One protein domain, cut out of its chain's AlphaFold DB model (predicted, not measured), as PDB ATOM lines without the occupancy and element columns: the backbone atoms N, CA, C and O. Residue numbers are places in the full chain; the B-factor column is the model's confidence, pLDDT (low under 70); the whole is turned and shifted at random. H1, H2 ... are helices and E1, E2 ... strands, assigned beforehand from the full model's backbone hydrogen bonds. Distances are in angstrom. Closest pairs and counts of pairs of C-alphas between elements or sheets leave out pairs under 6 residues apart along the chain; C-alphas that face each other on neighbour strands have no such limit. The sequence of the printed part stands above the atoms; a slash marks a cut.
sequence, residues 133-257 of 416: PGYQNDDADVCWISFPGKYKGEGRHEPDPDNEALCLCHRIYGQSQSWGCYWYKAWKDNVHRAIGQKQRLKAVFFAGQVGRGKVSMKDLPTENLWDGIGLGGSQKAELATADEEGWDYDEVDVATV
ATOM      1  N   PRO A 133      73.925  60.804  54.042       36.78
ATOM      2  CA  PRO A 133      73.816  61.788  55.115       36.78
ATOM      3  C   PRO A 133      74.571  61.378  56.387       36.78
ATOM      4  O   PRO A 133      74.541  62.130  57.351       36.78
ATOM      5  N   GLY A 134      75.191  60.187  56.413       40.44
ATOM      6  CA  GLY A 134      75.815  59.633  57.613       40.44
ATOM      7  C   GLY A 134      74.803  59.290  58.713       40.44
ATOM      8  O   GLY A 134      75.098  59.513  59.883       40.44
ATOM      9  N   TYR A 135      73.599  58.815  58.360       42.75
ATOM     10  CA  TYR A 135      72.617  58.367  59.354       42.75
ATOM     11  C   TYR A 135      73.115  57.097  60.047       42.75
ATOM     12  O   TYR A 135      73.416  56.112  59.377       42.75
ATOM     13  N   GLN A 136      73.166  57.141  61.374       50.91
ATOM     14  CA  GLN A 136      73.518  56.023  62.237       50.91
ATOM     15  C   GLN A 136      72.245  55.464  62.863       50.91
ATOM     16  O   GLN A 136      71.345  56.226  63.220       50.91
ATOM     17  N   ASN A 137      72.161  54.140  62.925       52.94
ATOM     18  CA  ASN A 137      71.160  53.455  63.719       52.94
ATOM     19  C   ASN A 137      71.805  53.142  65.069       52.94
ATOM     20  O   ASN A 137      72.779  52.391  65.111       52.94
ATOM     21  N   ASP A 138      71.294  53.754  66.130       58.47
ATOM     22  CA  ASP A 138      71.853  53.607  67.474       58.47
ATOM     23  C   ASP A 138      71.651  52.181  68.016       58.47
ATOM     24  O   ASP A 138      72.461  51.712  68.810       58.47
ATOM     25  N   ASP A 139      70.647  51.464  67.500       54.72
ATOM     26  CA  ASP A 139      70.319  50.082  67.869       54.72
ATOM     27  C   ASP A 139      71.057  49.032  67.012       54.72
ATOM     28  O   ASP A 139      70.749  47.845  67.078       54.72
ATOM     29  N   ALA A 140      71.977  49.441  66.131       55.03
ATOM     30  CA  ALA A 140      72.701  48.496  65.284       55.03
ATOM     31  C   ALA A 140      73.844  47.814  66.043       55.03
ATOM     32  O   ALA A 140      74.664  48.480  66.661       55.03
ATOM     33  N   ASP A 141      73.988  46.500  65.877       63.16
ATOM     34  CA  ASP A 141      75.127  45.757  66.436       63.16
ATOM     35  C   ASP A 141      76.430  45.964  65.647       63.16
ATOM     36  O   ASP A 141      77.509  45.611  66.116       63.16
ATOM     37  N   VAL A 142      76.346  46.497  64.423       65.56
ATOM     38  CA  VAL A 142      77.465  46.579  63.473       65.56
ATOM     39  C   VAL A 142      77.577  47.973  62.865       65.56
ATOM     40  O   VAL A 142      76.608  48.498  62.314       65.56
ATOM     41  N   CYS A 143      78.795  48.516  62.863       73.19
ATOM     42  CA  CYS A 143      79.162  49.734  62.150       73.19
ATOM     43  C   CYS A 143      80.129  49.404  61.008       73.19
ATOM     44  O   CYS A 143      81.236  48.917  61.223       73.19
ATOM     45  N   TRP A 144      79.726  49.686  59.774       72.12
ATOM     46  CA  TRP A 144      80.589  49.502  58.613       72.12
ATOM     47  C   TRP A 144      81.431  50.756  58.387       72.12
ATOM     48  O   TRP A 144      80.898  51.806  58.030       72.12
ATOM     49  N   ILE A 145      82.742  50.640  58.573       72.81
ATOM     50  CA  ILE A 145      83.657  51.787  58.569       72.81
ATOM     51  C   ILE A 145      84.279  52.066  57.202       72.81
ATOM     52  O   ILE A 145      84.816  53.151  57.018       72.81
ATOM     53  N   SER A 146      84.186  51.125  56.254       65.38
ATOM     54  CA  SER A 146      84.824  51.236  54.936       65.38
ATOM     55  C   SER A 146      83.924  50.852  53.765       65.38
ATOM     56  O   SER A 146      84.377  50.292  52.771       65.38
ATOM     57  N   PHE A 147      82.620  51.104  53.856       53.34
ATOM     58  CA  PHE A 147      81.718  50.868  52.729       53.34
ATOM     59  C   PHE A 147      81.695  52.113  51.820       53.34
ATOM     60  O   PHE A 147      81.557  53.224  52.329       53.34
ATOM     61  N   PRO A 148      81.810  52.002  50.485       40.03
ATOM     62  CA  PRO A 148      81.930  53.143  49.605       40.03
ATOM     63  C   PRO A 148      80.596  53.868  49.505       40.03
ATOM     64  O   PRO A 148      79.675  53.537  48.761       40.03
ATOM     65  N   GLY A 149      80.557  54.941  50.268       39.72
ATOM     66  CA  GLY A 149      79.604  56.012  50.175       39.72
ATOM     67  C   GLY A 149      80.358  57.326  50.221       39.72
ATOM     68  O   GLY A 149      81.301  57.489  50.985       39.72
ATOM     69  N   LYS A 150      79.967  58.300  49.400       43.16
ATOM     70  CA  LYS A 150      80.527  59.652  49.523       43.16
ATOM     71  C   LYS A 150      79.733  60.375  50.609       43.16
ATOM     72  O   LYS A 150      78.512  60.378  50.538       43.16
ATOM     73  N   TYR A 151      80.334  61.013  51.609       46.38
ATOM     74  CA  TYR A 151      79.529  61.925  52.437       46.38
ATOM     75  C   TYR A 151      79.217  63.182  51.631       46.38
ATOM     76  O   TYR A 151      80.028  63.654  50.825       46.38
ATOM     77  N   LYS A 152      78.026  63.749  51.840       41.84
ATOM     78  CA  LYS A 152      77.630  65.003  51.196       41.84
ATOM     79  C   LYS A 152      78.303  66.209  51.869       41.84
ATOM     80  O   LYS A 152      77.653  66.970  52.574       41.84
ATOM     81  N   GLY A 153      79.597  66.401  51.634       49.78
ATOM     82  CA  GLY A 153      80.271  67.675  51.874       49.78
ATOM     83  C   GLY A 153      80.273  68.481  50.579       49.78
ATOM     84  O   GLY A 153      80.871  68.055  49.598       49.78
ATOM     85  N   GLU A 154      79.582  69.616  50.521       53.53
ATOM     86  CA  GLU A 154      79.562  70.505  49.345       53.53
ATOM     87  C   GLU A 154      80.929  71.192  49.141       53.53
ATOM     88  O   GLU A 154      81.060  72.377  49.423       53.53
ATOM     89  N   GLY A 155      81.974  70.461  48.727       62.59
ATOM     90  CA  GLY A 155      83.315  71.034  48.521       62.59
ATOM     91  C   GLY A 155      83.929  71.642  49.787       62.59
ATOM     92  O   GLY A 155      84.807  72.493  49.700       62.59
ATOM     93  N   ARG A 156      83.426  71.261  50.969       79.44
ATOM     94  CA  ARG A 156      83.850  71.836  52.247       79.44
ATOM     95  C   ARG A 156      85.178  71.243  52.689       79.44
ATOM     96  O   ARG A 156      85.367  70.024  52.654       79.44
ATOM     97  N   HIS A 157      86.054  72.124  53.141       85.62
ATOM     98  CA  HIS A 157      87.344  71.782  53.707       85.62
ATOM     99  C   HIS A 157      87.306  72.000  55.210       85.62
ATOM    100  O   HIS A 157      86.737  72.982  55.679       85.62
ATOM    101  N   GLU A 158      87.910  71.068  55.926       87.69
ATOM    102  CA  GLU A 158      88.059  71.112  57.372       87.69
ATOM    103  C   GLU A 158      89.544  71.313  57.694       87.69
ATOM    104  O   GLU A 158      90.358  70.624  57.061       87.69
ATOM    105  N   PRO A 159      89.900  72.230  58.613       91.31
ATOM    106  CA  PRO A 159      91.272  72.383  59.091       91.31
ATOM    107  C   PRO A 159      91.829  71.059  59.620       91.31
ATOM    108  O   PRO A 159      91.097  70.259  60.205       91.31
ATOM    109  N   ASP A 160      93.115  70.813  59.387       87.38
ATOM    110  CA  ASP A 160      93.816  69.694  60.007       87.38
ATOM    111  C   ASP A 160      94.096  70.030  61.484       87.38
ATOM    112  O   ASP A 160      94.698  71.076  61.742       87.38
ATOM    113  N   PRO A 161      93.684  69.191  62.454       85.25
ATOM    114  CA  PRO A 161      93.978  69.413  63.869       85.25
ATOM    115  C   PRO A 161      95.474  69.553  64.177       85.25
ATOM    116  O   PRO A 161      95.832  70.269  65.107       85.25
ATOM    117  N   ASP A 162      96.338  68.908  63.388       85.19
ATOM    118  CA  ASP A 162      97.790  68.945  63.598       85.19
ATOM    119  C   ASP A 162      98.456  70.128  62.875       85.19
ATOM    120  O   ASP A 162      99.603  70.482  63.157       85.19
ATOM    121  N   ASN A 163      97.753  70.751  61.925       86.88
ATOM    122  CA  ASN A 163      98.231  71.911  61.185       86.88
ATOM    123  C   ASN A 163      97.060  72.741  60.644       86.88
ATOM    124  O   ASN A 163      96.636  72.574  59.500       86.88
ATOM    125  N   GLU A 164      96.588  73.698  61.443       84.56
ATOM    126  CA  GLU A 164      95.428  74.538  61.115       84.56
ATOM    127  C   GLU A 164      95.594  75.370  59.827       84.56
ATOM    128  O   GLU A 164      94.605  75.824  59.249       84.56
ATOM    129  N   ALA A 165      96.830  75.561  59.341       86.94
ATOM    130  CA  ALA A 165      97.091  76.240  58.070       86.94
ATOM    131  C   ALA A 165      96.721  75.382  56.844       86.94
ATOM    132  O   ALA A 165      96.589  75.907  55.735       86.94
ATOM    133  N   LEU A 166      96.553  74.070  57.025       90.00
ATOM    134  CA  LEU A 166      96.171  73.116  55.991       90.00
ATOM    135  C   LEU A 166      94.797  72.515  56.297       90.00
ATOM    136  O   LEU A 166      94.331  72.477  57.428       90.00
ATOM    137  N   CYS A 167      94.130  72.020  55.254       92.00
ATOM    138  CA  CYS A 167      92.943  71.184  55.426       92.00
ATOM    139  C   CYS A 167      93.298  69.695  55.386       92.00
ATOM    140  O   CYS A 167      94.281  69.323  54.735       92.00
ATOM    141  N   LEU A 168      92.427  68.849  55.948       88.50
ATOM    142  CA  LEU A 168      92.571  67.381  55.995       88.50
ATOM    143  C   LEU A 168      92.824  66.724  54.622       88.50
ATOM    144  O   LEU A 168      93.335  65.610  54.555       88.50
ATOM    145  N   CYS A 169      92.521  67.397  53.502       88.62
ATOM    146  CA  CYS A 169      92.923  66.913  52.178       88.62
ATOM    147  C   CYS A 169      94.438  66.697  52.055       88.62
ATOM    148  O   CYS A 169      94.838  65.803  51.325       88.62
ATOM    149  N   HIS A 170      95.273  67.501  52.717       90.44
ATOM    150  CA  HIS A 170      96.729  67.359  52.620       90.44
ATOM    151  C   HIS A 170      97.207  66.100  53.339       90.44
ATOM    152  O   HIS A 170      98.042  65.380  52.801       90.44
ATOM    153  N   ARG A 171      96.605  65.781  54.487       89.19
ATOM    154  CA  ARG A 171      96.865  64.540  55.220       89.19
ATOM    155  C   ARG A 171      96.434  63.292  54.454       89.19
ATOM    156  O   ARG A 171      97.107  62.277  54.521       89.19
ATOM    157  N   ILE A 172      95.324  63.364  53.719       87.00
ATOM    158  CA  ILE A 172      94.760  62.190  53.034       87.00
ATOM    159  C   ILE A 172      95.292  62.039  51.605       87.00
ATOM    160  O   ILE A 172      95.519  60.932  51.143       87.00
ATOM    161  N   TYR A 173      95.439  63.141  50.873       86.69
ATOM    162  CA  TYR A 173      95.689  63.145  49.428       86.69
ATOM    163  C   TYR A 173      96.951  63.920  49.027       86.69
ATOM    164  O   TYR A 173      97.160  64.152  47.836       86.69
ATOM    165  N   GLY A 174      97.710  64.456  49.989       88.94
ATOM    166  CA  GLY A 174      98.886  65.304  49.752       88.94
ATOM    167  C   GLY A 174      98.586  66.717  49.253       88.94
ATOM    168  O   GLY A 174      99.442  67.595  49.318       88.94
ATOM    169  N   GLN A 175      97.363  66.982  48.796       88.88
ATOM    170  CA  GLN A 175      96.955  68.277  48.260       88.88
ATOM    171  C   GLN A 175      95.451  68.510  48.406       88.88
ATOM    172  O   GLN A 175      94.651  67.571  48.452       88.88
ATOM    173  N   SER A 176      95.055  69.783  48.413       87.44
ATOM    174  CA  SER A 176      93.649  70.192  48.437       87.44
ATOM    175  C   SER A 176      92.853  69.646  47.244       87.44
ATOM    176  O   SER A 176      93.237  69.821  46.087       87.44
ATOM    177  N   GLN A 177      91.713  69.009  47.528       83.44
ATOM    178  CA  GLN A 177      90.845  68.406  46.517       83.44
ATOM    179  C   GLN A 177      89.588  69.231  46.267       83.44
ATOM    180  O   GLN A 177      88.935  69.685  47.198       83.44
ATOM    181  N   SER A 178      89.169  69.343  45.004       77.44
ATOM    182  CA  SER A 178      88.002  70.155  44.612       77.44
ATOM    183  C   SER A 178      86.664  69.674  45.190       77.44
ATOM    184  O   SER A 178      85.680  70.410  45.161       77.44
ATOM    185  N   TRP A 179      86.606  68.438  45.688       71.38
ATOM    186  CA  TRP A 179      85.423  67.856  46.320       71.38
ATOM    187  C   TRP A 179      85.386  68.009  47.848       71.38
ATOM    188  O   TRP A 179      84.361  67.674  48.442       71.38
ATOM    189  N   GLY A 180      86.434  68.553  48.476       83.19
ATOM    190  CA  GLY A 180      86.507  68.782  49.923       83.19
ATOM    191  C   GLY A 180      86.858  67.544  50.763       83.19
ATOM    192  O   GLY A 180      86.788  66.407  50.296       83.19
ATOM    193  N   CYS A 181      87.229  67.771  52.028       83.12
ATOM    194  CA  CYS A 181      87.589  66.740  53.018       83.12
ATOM    195  C   CYS A 181      86.627  66.638  54.207       83.12
ATOM    196  O   CYS A 181      86.827  65.790  55.068       83.12
ATOM    197  N   TYR A 182      85.563  67.446  54.264       82.44
ATOM    198  CA  TYR A 182      84.607  67.401  55.380       82.44
ATOM    199  C   TYR A 182      83.991  66.008  55.605       82.44
ATOM    200  O   TYR A 182      83.640  65.648  56.727       82.44
ATOM    201  N   TRP A 183      83.885  65.210  54.538       78.56
ATOM    202  CA  TRP A 183      83.419  63.827  54.612       78.56
ATOM    203  C   TRP A 183      84.190  63.001  55.645       78.56
ATOM    204  O   TRP A 183      83.577  62.216  56.358       78.56
ATOM    205  N   TYR A 184      85.498  63.224  55.754       81.25
ATOM    206  CA  TYR A 184      86.382  62.462  56.622       81.25
ATOM    207  C   TYR A 184      86.131  62.790  58.093       81.25
ATOM    208  O   TYR A 184      86.004  61.884  58.909       81.25
ATOM    209  N   LYS A 185      85.938  64.074  58.429       84.19
ATOM    210  CA  LYS A 185      85.533  64.474  59.783       84.19
ATOM    211  C   LYS A 185      84.182  63.862  60.161       84.19
ATOM    212  O   LYS A 185      84.061  63.243  61.209       84.19
ATOM    213  N   ALA A 186      83.174  64.012  59.299       77.56
ATOM    214  CA  ALA A 186      81.831  63.490  59.564       77.56
ATOM    215  C   ALA A 186      81.813  61.957  59.704       77.56
ATOM    216  O   ALA A 186      81.059  61.412  60.509       77.56
ATOM    217  N   TRP A 187      82.643  61.265  58.926       82.69
ATOM    218  CA  TRP A 187      82.879  59.836  59.067       82.69
ATOM    219  C   TRP A 187      83.509  59.498  60.421       82.69
ATOM    220  O   TRP A 187      82.923  58.719  61.171       82.69
ATOM    221  N   LYS A 188      84.630  60.138  60.773       84.50
ATOM    222  CA  LYS A 188      85.360  59.885  62.023       84.50
ATOM    223  C   LYS A 188      84.472  60.098  63.253       84.50
ATOM    224  O   LYS A 188      84.416  59.236  64.129       84.50
ATOM    225  N   ASP A 189      83.700  61.187  63.270       82.88
ATOM    226  CA  ASP A 189      82.734  61.495  64.335       82.88
ATOM    227  C   ASP A 189      81.677  60.376  64.494       82.88
ATOM    228  O   ASP A 189      81.326  59.987  65.610       82.88
ATOM    229  N   ASN A 190      81.189  59.816  63.382       77.00
ATOM    230  CA  ASN A 190      80.227  58.711  63.405       77.00
ATOM    231  C   ASN A 190      80.847  57.403  63.920       77.00
ATOM    232  O   ASN A 190      80.193  56.688  64.681       77.00
ATOM    233  N   VAL A 191      82.092  57.092  63.546       83.06
ATOM    234  CA  VAL A 191      82.775  55.884  64.040       83.06
ATOM    235  C   VAL A 191      83.011  55.979  65.547       83.06
ATOM    236  O   VAL A 191      82.690  55.037  66.269       83.06
ATOM    237  N   HIS A 192      83.441  57.137  66.056       86.38
ATOM    238  CA  HIS A 192      83.553  57.355  67.503       86.38
ATOM    239  C   HIS A 192      82.226  57.140  68.236       86.38
ATOM    240  O   HIS A 192      82.197  56.511  69.296       86.38
ATOM    241  N   ARG A 193      81.108  57.606  67.666       80.94
ATOM    242  CA  ARG A 193      79.785  57.348  68.246       80.94
ATOM    243  C   ARG A 193      79.435  55.856  68.237       80.94
ATOM    244  O   ARG A 193      78.920  55.367  69.238       80.94
ATOM    245  N   ALA A 194      79.734  55.130  67.156       79.56
ATOM    246  CA  ALA A 194      79.508  53.682  67.067       79.56
ATOM    247  C   ALA A 194      80.327  52.896  68.102       79.56
ATOM    248  O   ALA A 194      79.794  52.001  68.757       79.56
ATOM    249  N   ILE A 195      81.584  53.286  68.320       85.81
ATOM    250  CA  ILE A 195      82.423  52.725  69.387       85.81
ATOM    251  C   ILE A 195      81.785  52.989  70.759       85.81
ATOM    252  O   ILE A 195      81.666  52.072  71.571       85.81
ATOM    253  N   GLY A 196      81.302  54.213  71.007       85.69
ATOM    254  CA  GLY A 196      80.585  54.559  72.241       85.69
ATOM    255  C   GLY A 196      79.311  53.732  72.468       85.69
ATOM    256  O   GLY A 196      78.951  53.446  73.607       85.69
ATOM    257  N   GLN A 197      78.667  53.299  71.385       80.38
ATOM    258  CA  GLN A 197      77.495  52.417  71.382       80.38
ATOM    259  C   GLN A 197      77.853  50.921  71.408       80.38
ATOM    260  O   GLN A 197      76.955  50.086  71.381       80.38
ATOM    261  N   LYS A 198      79.144  50.569  71.493       86.88
ATOM    262  CA  LYS A 198      79.654  49.186  71.477       86.88
ATOM    263  C   LYS A 198      79.287  48.401  70.210       86.88
ATOM    264  O   LYS A 198      79.194  47.177  70.252       86.88
ATOM    265  N   GLN A 199      79.108  49.091  69.087       78.81
ATOM    266  CA  GLN A 199      78.863  48.441  67.800       78.81
ATOM    267  C   GLN A 199      80.154  47.783  67.296       78.81
ATOM    268  O   GLN A 199      81.234  48.372  67.386       78.81
ATOM    269  N   ARG A 200      80.058  46.580  66.721       83.31
ATOM    270  CA  ARG A 200      81.204  45.904  66.102       83.31
ATOM    271  C   ARG A 200      81.577  46.605  64.800       83.31
ATOM    272  O   ARG A 200      80.759  46.691  63.884       83.31
ATOM    273  N   LEU A 201      82.815  47.078  64.703       81.19
ATOM    274  CA  LEU A 201      83.314  47.704  63.484       81.19
ATOM    275  C   LEU A 201      83.620  46.645  62.421       81.19
ATOM    276  O   LEU A 201      84.193  45.599  62.727       81.19
ATOM    277  N   LYS A 202      83.254  46.919  61.168       80.25
ATOM    278  CA  LYS A 202      83.556  46.054  60.022       80.25
ATOM    279  C   LYS A 202      84.055  46.847  58.822       80.25
ATOM    280  O   LYS A 202      83.456  47.854  58.439       80.25
ATOM    281  N   ALA A 203      85.116  46.356  58.196       79.19
ATOM    282  CA  ALA A 203      85.702  46.897  56.982       79.19
ATOM    283  C   ALA A 203      85.418  45.965  55.795       79.19
ATOM    284  O   ALA A 203      85.703  44.774  55.851       79.19
ATOM    285  N   VAL A 204      84.853  46.503  54.714       71.38
ATOM    286  CA  VAL A 204      84.586  45.759  53.475       71.38
ATOM    287  C   VAL A 204      85.708  45.960  52.469       71.38
ATOM    288  O   VAL A 204      86.052  47.099  52.147       71.38
ATOM    289  N   PHE A 205      86.208  44.849  51.934       70.81
ATOM    290  CA  PHE A 205      87.191  44.785  50.856       70.81
ATOM    291  C   PHE A 205      86.543  44.341  49.544       70.81
ATOM    292  O   PHE A 205      85.489  43.700  49.532       70.81
ATOM    293  N   PHE A 206      87.202  44.654  48.428       65.69
ATOM    294  CA  PHE A 206      86.860  44.104  47.120       65.69
ATOM    295  C   PHE A 206      86.888  42.575  47.131       65.69
ATOM    296  O   PHE A 206      87.616  41.954  47.909       65.69
ATOM    297  N   ALA A 207      86.092  41.985  46.241       65.75
ATOM    298  CA  ALA A 207      85.923  40.541  46.170       65.75
ATOM    299  C   ALA A 207      87.272  39.835  45.966       65.75
ATOM    300  O   ALA A 207      88.053  40.218  45.090       65.75
ATOM    301  N   GLY A 208      87.554  38.848  46.815       66.62
ATOM    302  CA  GLY A 208      88.790  38.067  46.833       66.62
ATOM    303  C   GLY A 208      90.024  38.826  47.340       66.62
ATOM    304  O   GLY A 208      91.144  38.327  47.220       66.62
ATOM    305  N   GLN A 209      89.866  40.044  47.871       76.56
ATOM    306  CA  GLN A 209      90.981  40.951  48.183       76.56
ATOM    307  C   GLN A 209      91.010  41.427  49.640       76.56
ATOM    308  O   GLN A 209      91.603  42.466  49.936       76.56
ATOM    309  N   VAL A 210      90.409  40.661  50.552       83.69
ATOM    310  CA  VAL A 210      90.502  40.896  52.001       83.69
ATOM    311  C   VAL A 210      91.968  41.034  52.430       83.69
ATOM    312  O   VAL A 210      92.834  40.289  51.965       83.69
ATOM    313  N   GLY A 211      92.251  42.036  53.263       87.00
ATOM    314  CA  GLY A 211      93.588  42.351  53.767       87.00
ATOM    315  C   GLY A 211      94.533  43.036  52.774       87.00
ATOM    316  O   GLY A 211      95.638  43.420  53.154       87.00
ATOM    317  N   ARG A 212      94.144  43.224  51.505       85.56
ATOM    318  CA  ARG A 212      95.002  43.855  50.485       85.56
ATOM    319  C   ARG A 212      94.764  45.362  50.394       85.56
ATOM    320  O   ARG A 212      93.688  45.855  50.707       85.56
ATOM    321  N   GLY A 213      95.764  46.099  49.909       85.31
ATOM    322  CA  GLY A 213      95.609  47.512  49.542       85.31
ATOM    323  C   GLY A 213      95.486  48.498  50.706       85.31
ATOM    324  O   GLY A 213      95.160  49.661  50.467       85.31
ATOM    325  N   LYS A 214      95.748  48.061  51.944       92.19
ATOM    326  CA  LYS A 214      95.902  48.960  53.093       92.19
ATOM    327  C   LYS A 214      97.113  49.871  52.900       92.19
ATOM    328  O   LYS A 214      98.126  49.456  52.342       92.19
ATOM    329  N   VAL A 215      96.995  51.102  53.376       92.56
ATOM    330  CA  VAL A 215      98.038  52.133  53.313       92.56
ATOM    331  C   VAL A 215      98.139  52.757  54.699       92.56
ATOM    332  O   VAL A 215      97.116  52.931  55.354       92.56
ATOM    333  N   SER A 216      99.349  53.068  55.166       94.44
ATOM    334  CA  SER A 216      99.526  53.726  56.464       94.44
ATOM    335  C   SER A 216      99.133  55.206  56.385       94.44
ATOM    336  O   SER A 216      99.251  55.821  55.324       94.44
ATOM    337  N   MET A 217      98.736  55.821  57.506       91.56
ATOM    338  CA  MET A 217      98.400  57.257  57.546       91.56
ATOM    339  C   MET A 217      99.529  58.158  57.030       91.56
ATOM    340  O   MET A 217      99.263  59.193  56.423       91.56
ATOM    341  N   LYS A 218     100.786  57.743  57.224       92.75
ATOM    342  CA  LYS A 218     101.973  58.465  56.757       92.75
ATOM    343  C   LYS A 218     102.134  58.421  55.234       92.75
ATOM    344  O   LYS A 218     102.616  59.392  54.657       92.75
ATOM    345  N   ASP A 219     101.732  57.320  54.606       93.44
ATOM    346  CA  ASP A 219     101.954  57.071  53.177       93.44
ATOM    347  C   ASP A 219     100.754  57.502  52.311       93.44
ATOM    348  O   ASP A 219     100.893  57.669  51.098       93.44
ATOM    349  N   LEU A 220      99.586  57.761  52.922       91.19
ATOM    350  CA  LEU A 220      98.382  58.246  52.228       91.19
ATOM    351  C   LEU A 220      98.632  59.431  51.269       91.19
ATOM    352  O   LEU A 220      98.126  59.380  50.147       91.19
ATOM    353  N   PRO A 221      99.404  60.479  51.637       91.25
ATOM    354  CA  PRO A 221      99.635  61.629  50.762       91.25
ATOM    355  C   PRO A 221     100.384  61.314  49.465       91.25
ATOM    356  O   PRO A 221     100.287  62.081  48.505       91.25
ATOM    357  N   THR A 222     101.182  60.247  49.464       90.69
ATOM    358  CA  THR A 222     102.144  59.934  48.399       90.69
ATOM    359  C   THR A 222     101.741  58.729  47.561       90.69
ATOM    360  O   THR A 222     102.149  58.633  46.405       90.69
ATOM    361  N   GLU A 223     100.941  57.825  48.120       90.62
ATOM    362  CA  GLU A 223     100.545  56.578  47.471       90.62
ATOM    363  C   GLU A 223      99.407  56.740  46.455       90.62
ATOM    364  O   GLU A 223      98.570  57.647  46.520       90.62
ATOM    365  N   ASN A 224      99.328  55.798  45.510       85.06
ATOM    366  CA  ASN A 224      98.200  55.733  44.585       85.06
ATOM    367  C   ASN A 224      96.977  55.090  45.258       85.06
ATOM    368  O   ASN A 224      96.782  53.873  45.248       85.06
ATOM    369  N   LEU A 225      96.088  55.930  45.786       80.62
ATOM    370  CA  LEU A 225      94.877  55.469  46.468       80.62
ATOM    371  C   LEU A 225      93.831  54.818  45.537       80.62
ATOM    372  O   LEU A 225      92.885  54.202  46.022       80.62
ATOM    373  N   TRP A 226      93.978  54.938  44.214       81.06
ATOM    374  CA  TRP A 226      93.052  54.393  43.209       81.06
ATOM    375  C   TRP A 226      93.706  53.318  42.330       81.06
ATOM    376  O   TRP A 226      93.440  53.235  41.133       81.06
ATOM    377  N   ASP A 227      94.556  52.484  42.924       76.31
ATOM    378  CA  ASP A 227      95.194  51.332  42.270       76.31
ATOM    379  C   ASP A 227      94.233  50.162  41.970       76.31
ATOM    380  O   ASP A 227      94.571  49.267  41.200       76.31
ATOM    381  N   GLY A 228      93.026  50.172  42.547       72.19
ATOM    382  CA  GLY A 228      92.037  49.107  42.377       72.19
ATOM    383  C   GLY A 228      92.322  47.852  43.208       72.19
ATOM    384  O   GLY A 228      91.742  46.804  42.922       72.19
ATOM    385  N   ILE A 229      93.189  47.955  44.219       74.31
ATOM    386  CA  ILE A 229      93.612  46.841  45.069       74.31
ATOM    387  C   ILE A 229      92.952  46.971  46.440       74.31
ATOM    388  O   ILE A 229      93.202  47.930  47.165       74.31
ATOM    389  N   GLY A 230      92.127  45.984  46.798       72.94
ATOM    390  CA  GLY A 230      91.481  45.796  48.102       72.94
ATOM    391  C   GLY A 230      90.416  46.824  48.488       72.94
ATOM    392  O   GLY A 230      89.335  46.442  48.925       72.94
ATOM    393  N   LEU A 231      90.702  48.114  48.324       74.56
ATOM    394  CA  LEU A 231      89.925  49.237  48.838       74.56
ATOM    395  C   LEU A 231      89.947  50.397  47.834       74.56
ATOM    396  O   LEU A 231      90.939  50.642  47.148       74.56
ATOM    397  N   GLY A 232      88.863  51.163  47.769       73.81
ATOM    398  CA  GLY A 232      88.819  52.443  47.069       73.81
ATOM    399  C   GLY A 232      89.542  53.549  47.842       73.81
ATOM    400  O   GLY A 232      89.775  53.447  49.044       73.81
ATOM    401  N   GLY A 233      89.862  54.654  47.165       77.25
ATOM    402  CA  GLY A 233      90.769  55.650  47.742       77.25
ATOM    403  C   GLY A 233      90.296  56.341  49.025       77.25
ATOM    404  O   GLY A 233      91.124  56.669  49.867       77.25
ATOM    405  N   SER A 234      88.987  56.531  49.229       77.25
ATOM    406  CA  SER A 234      88.475  57.002  50.529       77.25
ATOM    407  C   SER A 234      88.554  55.917  51.603       77.25
ATOM    408  O   SER A 234      88.931  56.216  52.727       77.25
ATOM    409  N   GLN A 235      88.285  54.661  51.238       74.12
ATOM    410  CA  GLN A 235      88.307  53.513  52.150       74.12
ATOM    411  C   GLN A 235      89.712  53.244  52.688       74.12
ATOM    412  O   GLN A 235      89.873  52.927  53.860       74.12
ATOM    413  N   LYS A 236      90.749  53.452  51.869       86.06
ATOM    414  CA  LYS A 236      92.142  53.374  52.331       86.06
ATOM    415  C   LYS A 236      92.434  54.365  53.459       86.06
ATOM    416  O   LYS A 236      93.082  53.990  54.426       86.06
ATOM    417  N   ALA A 237      91.913  55.590  53.371       87.12
ATOM    418  CA  ALA A 237      92.065  56.586  54.432       87.12
ATOM    419  C   ALA A 237      91.277  56.218  55.700       87.12
ATOM    420  O   ALA A 237      91.761  56.418  56.811       87.12
ATOM    421  N   GLU A 238      90.082  55.649  55.534       87.75
ATOM    422  CA  GLU A 238      89.241  55.176  56.640       87.75
ATOM    423  C   GLU A 238      89.953  54.072  57.444       87.75
ATOM    424  O   GLU A 238      90.056  54.172  58.667       87.75
ATOM    425  N   LEU A 239      90.528  53.062  56.774       91.06
ATOM    426  CA  LEU A 239      91.270  51.991  57.454       91.06
ATOM    427  C   LEU A 239      92.607  52.462  58.024       91.06
ATOM    428  O   LEU A 239      92.946  52.071  59.134       91.06
ATOM    429  N   ALA A 240      93.336  53.324  57.314       93.38
ATOM    430  CA  ALA A 240      94.575  53.902  57.831       93.38
ATOM    431  C   ALA A 240      94.340  54.603  59.180       93.38
ATOM    432  O   ALA A 240      95.127  54.451  60.110       93.38
ATOM    433  N   THR A 241      93.221  55.324  59.296       92.19
ATOM    434  CA  THR A 241      92.819  55.989  60.542       92.19
ATOM    435  C   THR A 241      92.450  54.980  61.619       92.19
ATOM    436  O   THR A 241      92.853  55.146  62.762       92.19
ATOM    437  N   ALA A 242      91.686  53.939  61.267       92.06
ATOM    438  CA  ALA A 242      91.324  52.886  62.211       92.06
ATOM    439  C   ALA A 242      92.570  52.191  62.781       92.06
ATOM    440  O   ALA A 242      92.636  51.956  63.985       92.06
ATOM    441  N   ASP A 243      93.573  51.939  61.938       94.88
ATOM    442  CA  ASP A 243      94.847  51.346  62.341       94.88
ATOM    443  C   ASP A 243      95.682  52.316  63.209       94.88
ATOM    444  O   ASP A 243      96.228  51.900  64.230       94.88
ATOM    445  N   GLU A 244      95.757  53.608  62.853       94.44
ATOM    446  CA  GLU A 244      96.467  54.649  63.628       94.44
ATOM    447  C   GLU A 244      95.853  54.865  65.022       94.44
ATOM    448  O   GLU A 244      96.576  55.017  66.006       94.44
ATOM    449  N   GLU A 245      94.525  54.844  65.115       92.75
ATOM    450  CA  GLU A 245      93.775  55.018  66.365       92.75
ATOM    451  C   GLU A 245      93.646  53.713  67.178       92.75
ATOM    452  O   GLU A 245      93.126  53.723  68.297       92.75
ATOM    453  N   GLY A 246      94.096  52.578  66.631       94.94
ATOM    454  CA  GLY A 246      94.044  51.272  67.289       94.94
ATOM    455  C   GLY A 246      92.630  50.702  67.445       94.94
ATOM    456  O   GLY A 246      92.342  50.018  68.428       94.94
ATOM    457  N   TRP A 247      91.723  50.997  66.513       93.88
ATOM    458  CA  TRP A 247      90.364  50.457  66.524       93.88
ATOM    459  C   TRP A 247      90.346  48.998  66.063       93.88
ATOM    460  O   TRP A 247      90.880  48.663  65.011       93.88
ATOM    461  N   ASP A 248      89.669  48.135  66.819       93.56
ATOM    462  CA  ASP A 248      89.456  46.739  66.433       93.56
ATOM    463  C   ASP A 248      88.242  46.612  65.490       93.56
ATOM    464  O   ASP A 248      87.144  47.088  65.802       93.56
ATOM    465  N   TYR A 249      88.437  45.971  64.334       89.88
ATOM    466  CA  TYR A 249      87.420  45.771  63.299       89.88
ATOM    467  C   TYR A 249      87.569  44.422  62.586       89.88
ATOM    468  O   TYR A 249      88.670  43.899  62.435       89.88
ATOM    469  N   ASP A 250      86.454  43.870  62.094       86.81
ATOM    470  CA  ASP A 250      86.484  42.677  61.239       86.81
ATOM    471  C   ASP A 250      86.689  43.063  59.777       86.81
ATOM    472  O   ASP A 250      86.010  43.951  59.259       86.81
ATOM    473  N   GLU A 251      87.546  42.337  59.071       88.00
ATOM    474  CA  GLU A 251      87.661  42.453  57.622       88.00
ATOM    475  C   GLU A 251      86.700  41.493  56.925       88.00
ATOM    476  O   GLU A 251      86.626  40.308  57.248       88.00
ATOM    477  N   VAL A 252      85.951  42.005  55.952       72.75
ATOM    478  CA  VAL A 252      84.893  41.258  55.280       72.75
ATOM    479  C   VAL A 252      85.016  41.399  53.772       72.75
ATOM    480  O   VAL A 252      85.188  42.489  53.232       72.75
ATOM    481  N   ASP A 253      84.874  40.278  53.078       69.06
ATOM    482  CA  ASP A 253      84.794  40.248  51.626       69.06
ATOM    483  C   ASP A 253      83.414  40.728  51.150       69.06
ATOM    484  O   ASP A 253      82.386  40.192  51.586       69.06
ATOM    485  N   VAL A 254      83.366  41.702  50.234       65.31
ATOM    486  CA  VAL A 254      82.100  42.205  49.676       65.31
ATOM    487  C   VAL A 254      81.254  41.094  49.048       65.31
ATOM    488  O   VAL A 254      80.034  41.115  49.191       65.31
ATOM    489  N   ALA A 255      81.866  40.083  48.424       59.56
ATOM    490  CA  ALA A 255      81.154  38.936  47.876       59.56
ATOM    491  C   ALA A 255      80.429  38.166  48.983       59.56
ATOM    492  O   ALA A 255      79.270  37.804  48.815       59.56
ATOM    493  N   THR A 256      81.061  37.974  50.143       62.47
ATOM    494  CA  THR A 256      80.434  37.289  51.287       62.47
ATOM    495  C   THR A 256      79.239  38.079  51.822       62.47
ATOM    496  O   THR A 256      78.188  37.498  52.090       62.47
ATOM    497  N   VAL A 257      79.363  39.408  51.919       61.03
ATOM    498  CA  VAL A 257      78.258  40.288  52.342       61.03
ATOM    499  C   VAL A 257      77.087  40.208  51.366       61.03
ATOM    500  O   VAL A 257      75.936  40.068  51.780       61.03
TER     501      VAL A 257
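AT A GLANCE: This is residues 133 to 257 of the 416 residues of the protein "Hypothetical protein" of Symbiodinium sp. KB8 (UniProt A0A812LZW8). A small wall of three parallel strands, E1, E3 and E4, stands at one end of the domain, and E2 with the short H1 makes the other end; H3 lies between the wall and H1, grazing the wall with its residues 235 to 243, while H2 comes near the wall with its residues 190 to 195 and has its first residues away from it. H3 lies nearest the middle, and two long loops, residues 145 to 162 and residues 206 to 232, fill out much of the body. The printed part has 125 residues, with four named helices and four named strands in the order E1 E2 H1 H2 E3 H3 E4 H4; the sheet's order is E1 E3 E4. The class is mixed, helices and strands, with 55 residues in named elements, under half. The whole is compact, with a radius of gyration of the C-alphas of 14.1 A, and rounded, spanning 40 by 32 by 26 A.

HOW THE PARTS SIT: E1, residues 142 to 144, is an edge strand, parallel to E3, residues 200 to 205, at 35 degrees; N 143 and O 200 are within hydrogen-bond range at 2.9 A. E2, residues 163 to 167, pairs with no named strand, and it and H1, residues 169 to 173, meet only through their link. H2, residues 182 to 196, is on the sheet but only grazes it, with its residues 190 to 195; the closest C-alphas of H2 and E1 are those of Ala 194 and Cys 143, 6.3 A apart. H3, residues 233 to 244, only grazes the sheet with its residues 235 to 243; its closest C-alpha pair with E3 is Leu 239 and Ala 203, 7.6 A. H2 and H3 are close but not clearly touching, with the closest C-alphas, Tyr 184 and Glu 238, 7.8 A apart; they run the same way at a steep tilt of 43 degrees. H1 and H3 are also close but not clearly touching, with the closest C-alphas, Ile 172 and Ala 237, 6.4 A apart. E4, residues 249 to 253, is the other edge strand, parallel to E3 at 35 degrees; N 203 and O 250 are 2.8 A apart, within hydrogen-bond range. E3, H3 and E4 form a strand-helix-strand unit, two parallel neighbour strands with a helix between them in the chain, and its crossover is right-handed. H4, residues 254 to 257, only grazes the sheet. H1 and H2 have every O i to N i+4 pair within hydrogen-bond range, H3 has 7 of 8, and H4 is too short for such a pair.

IN THESE COORDINATES: E1 begins at C-alpha 142 (77.465, 46.579, 63.473). H2 measures 21.6 A from first to last C-alpha, E3 16.4 A, H3 16.9 A and E4 13.2 A. H4 ends at C-alpha 257 (78.258, 40.288, 52.342).

THE WHOLE: The C-alphas farthest apart, those of Ala 165 and Thr 256, are 42.9 A apart. The printed part has no cut; the links from E1 to E2 and from E3 to H3 are long. The mean pLDDT of the printed part is 77.8, and residues 133 to 142, 146 to 155, 206 to 208 and 253 to 257 are under 70.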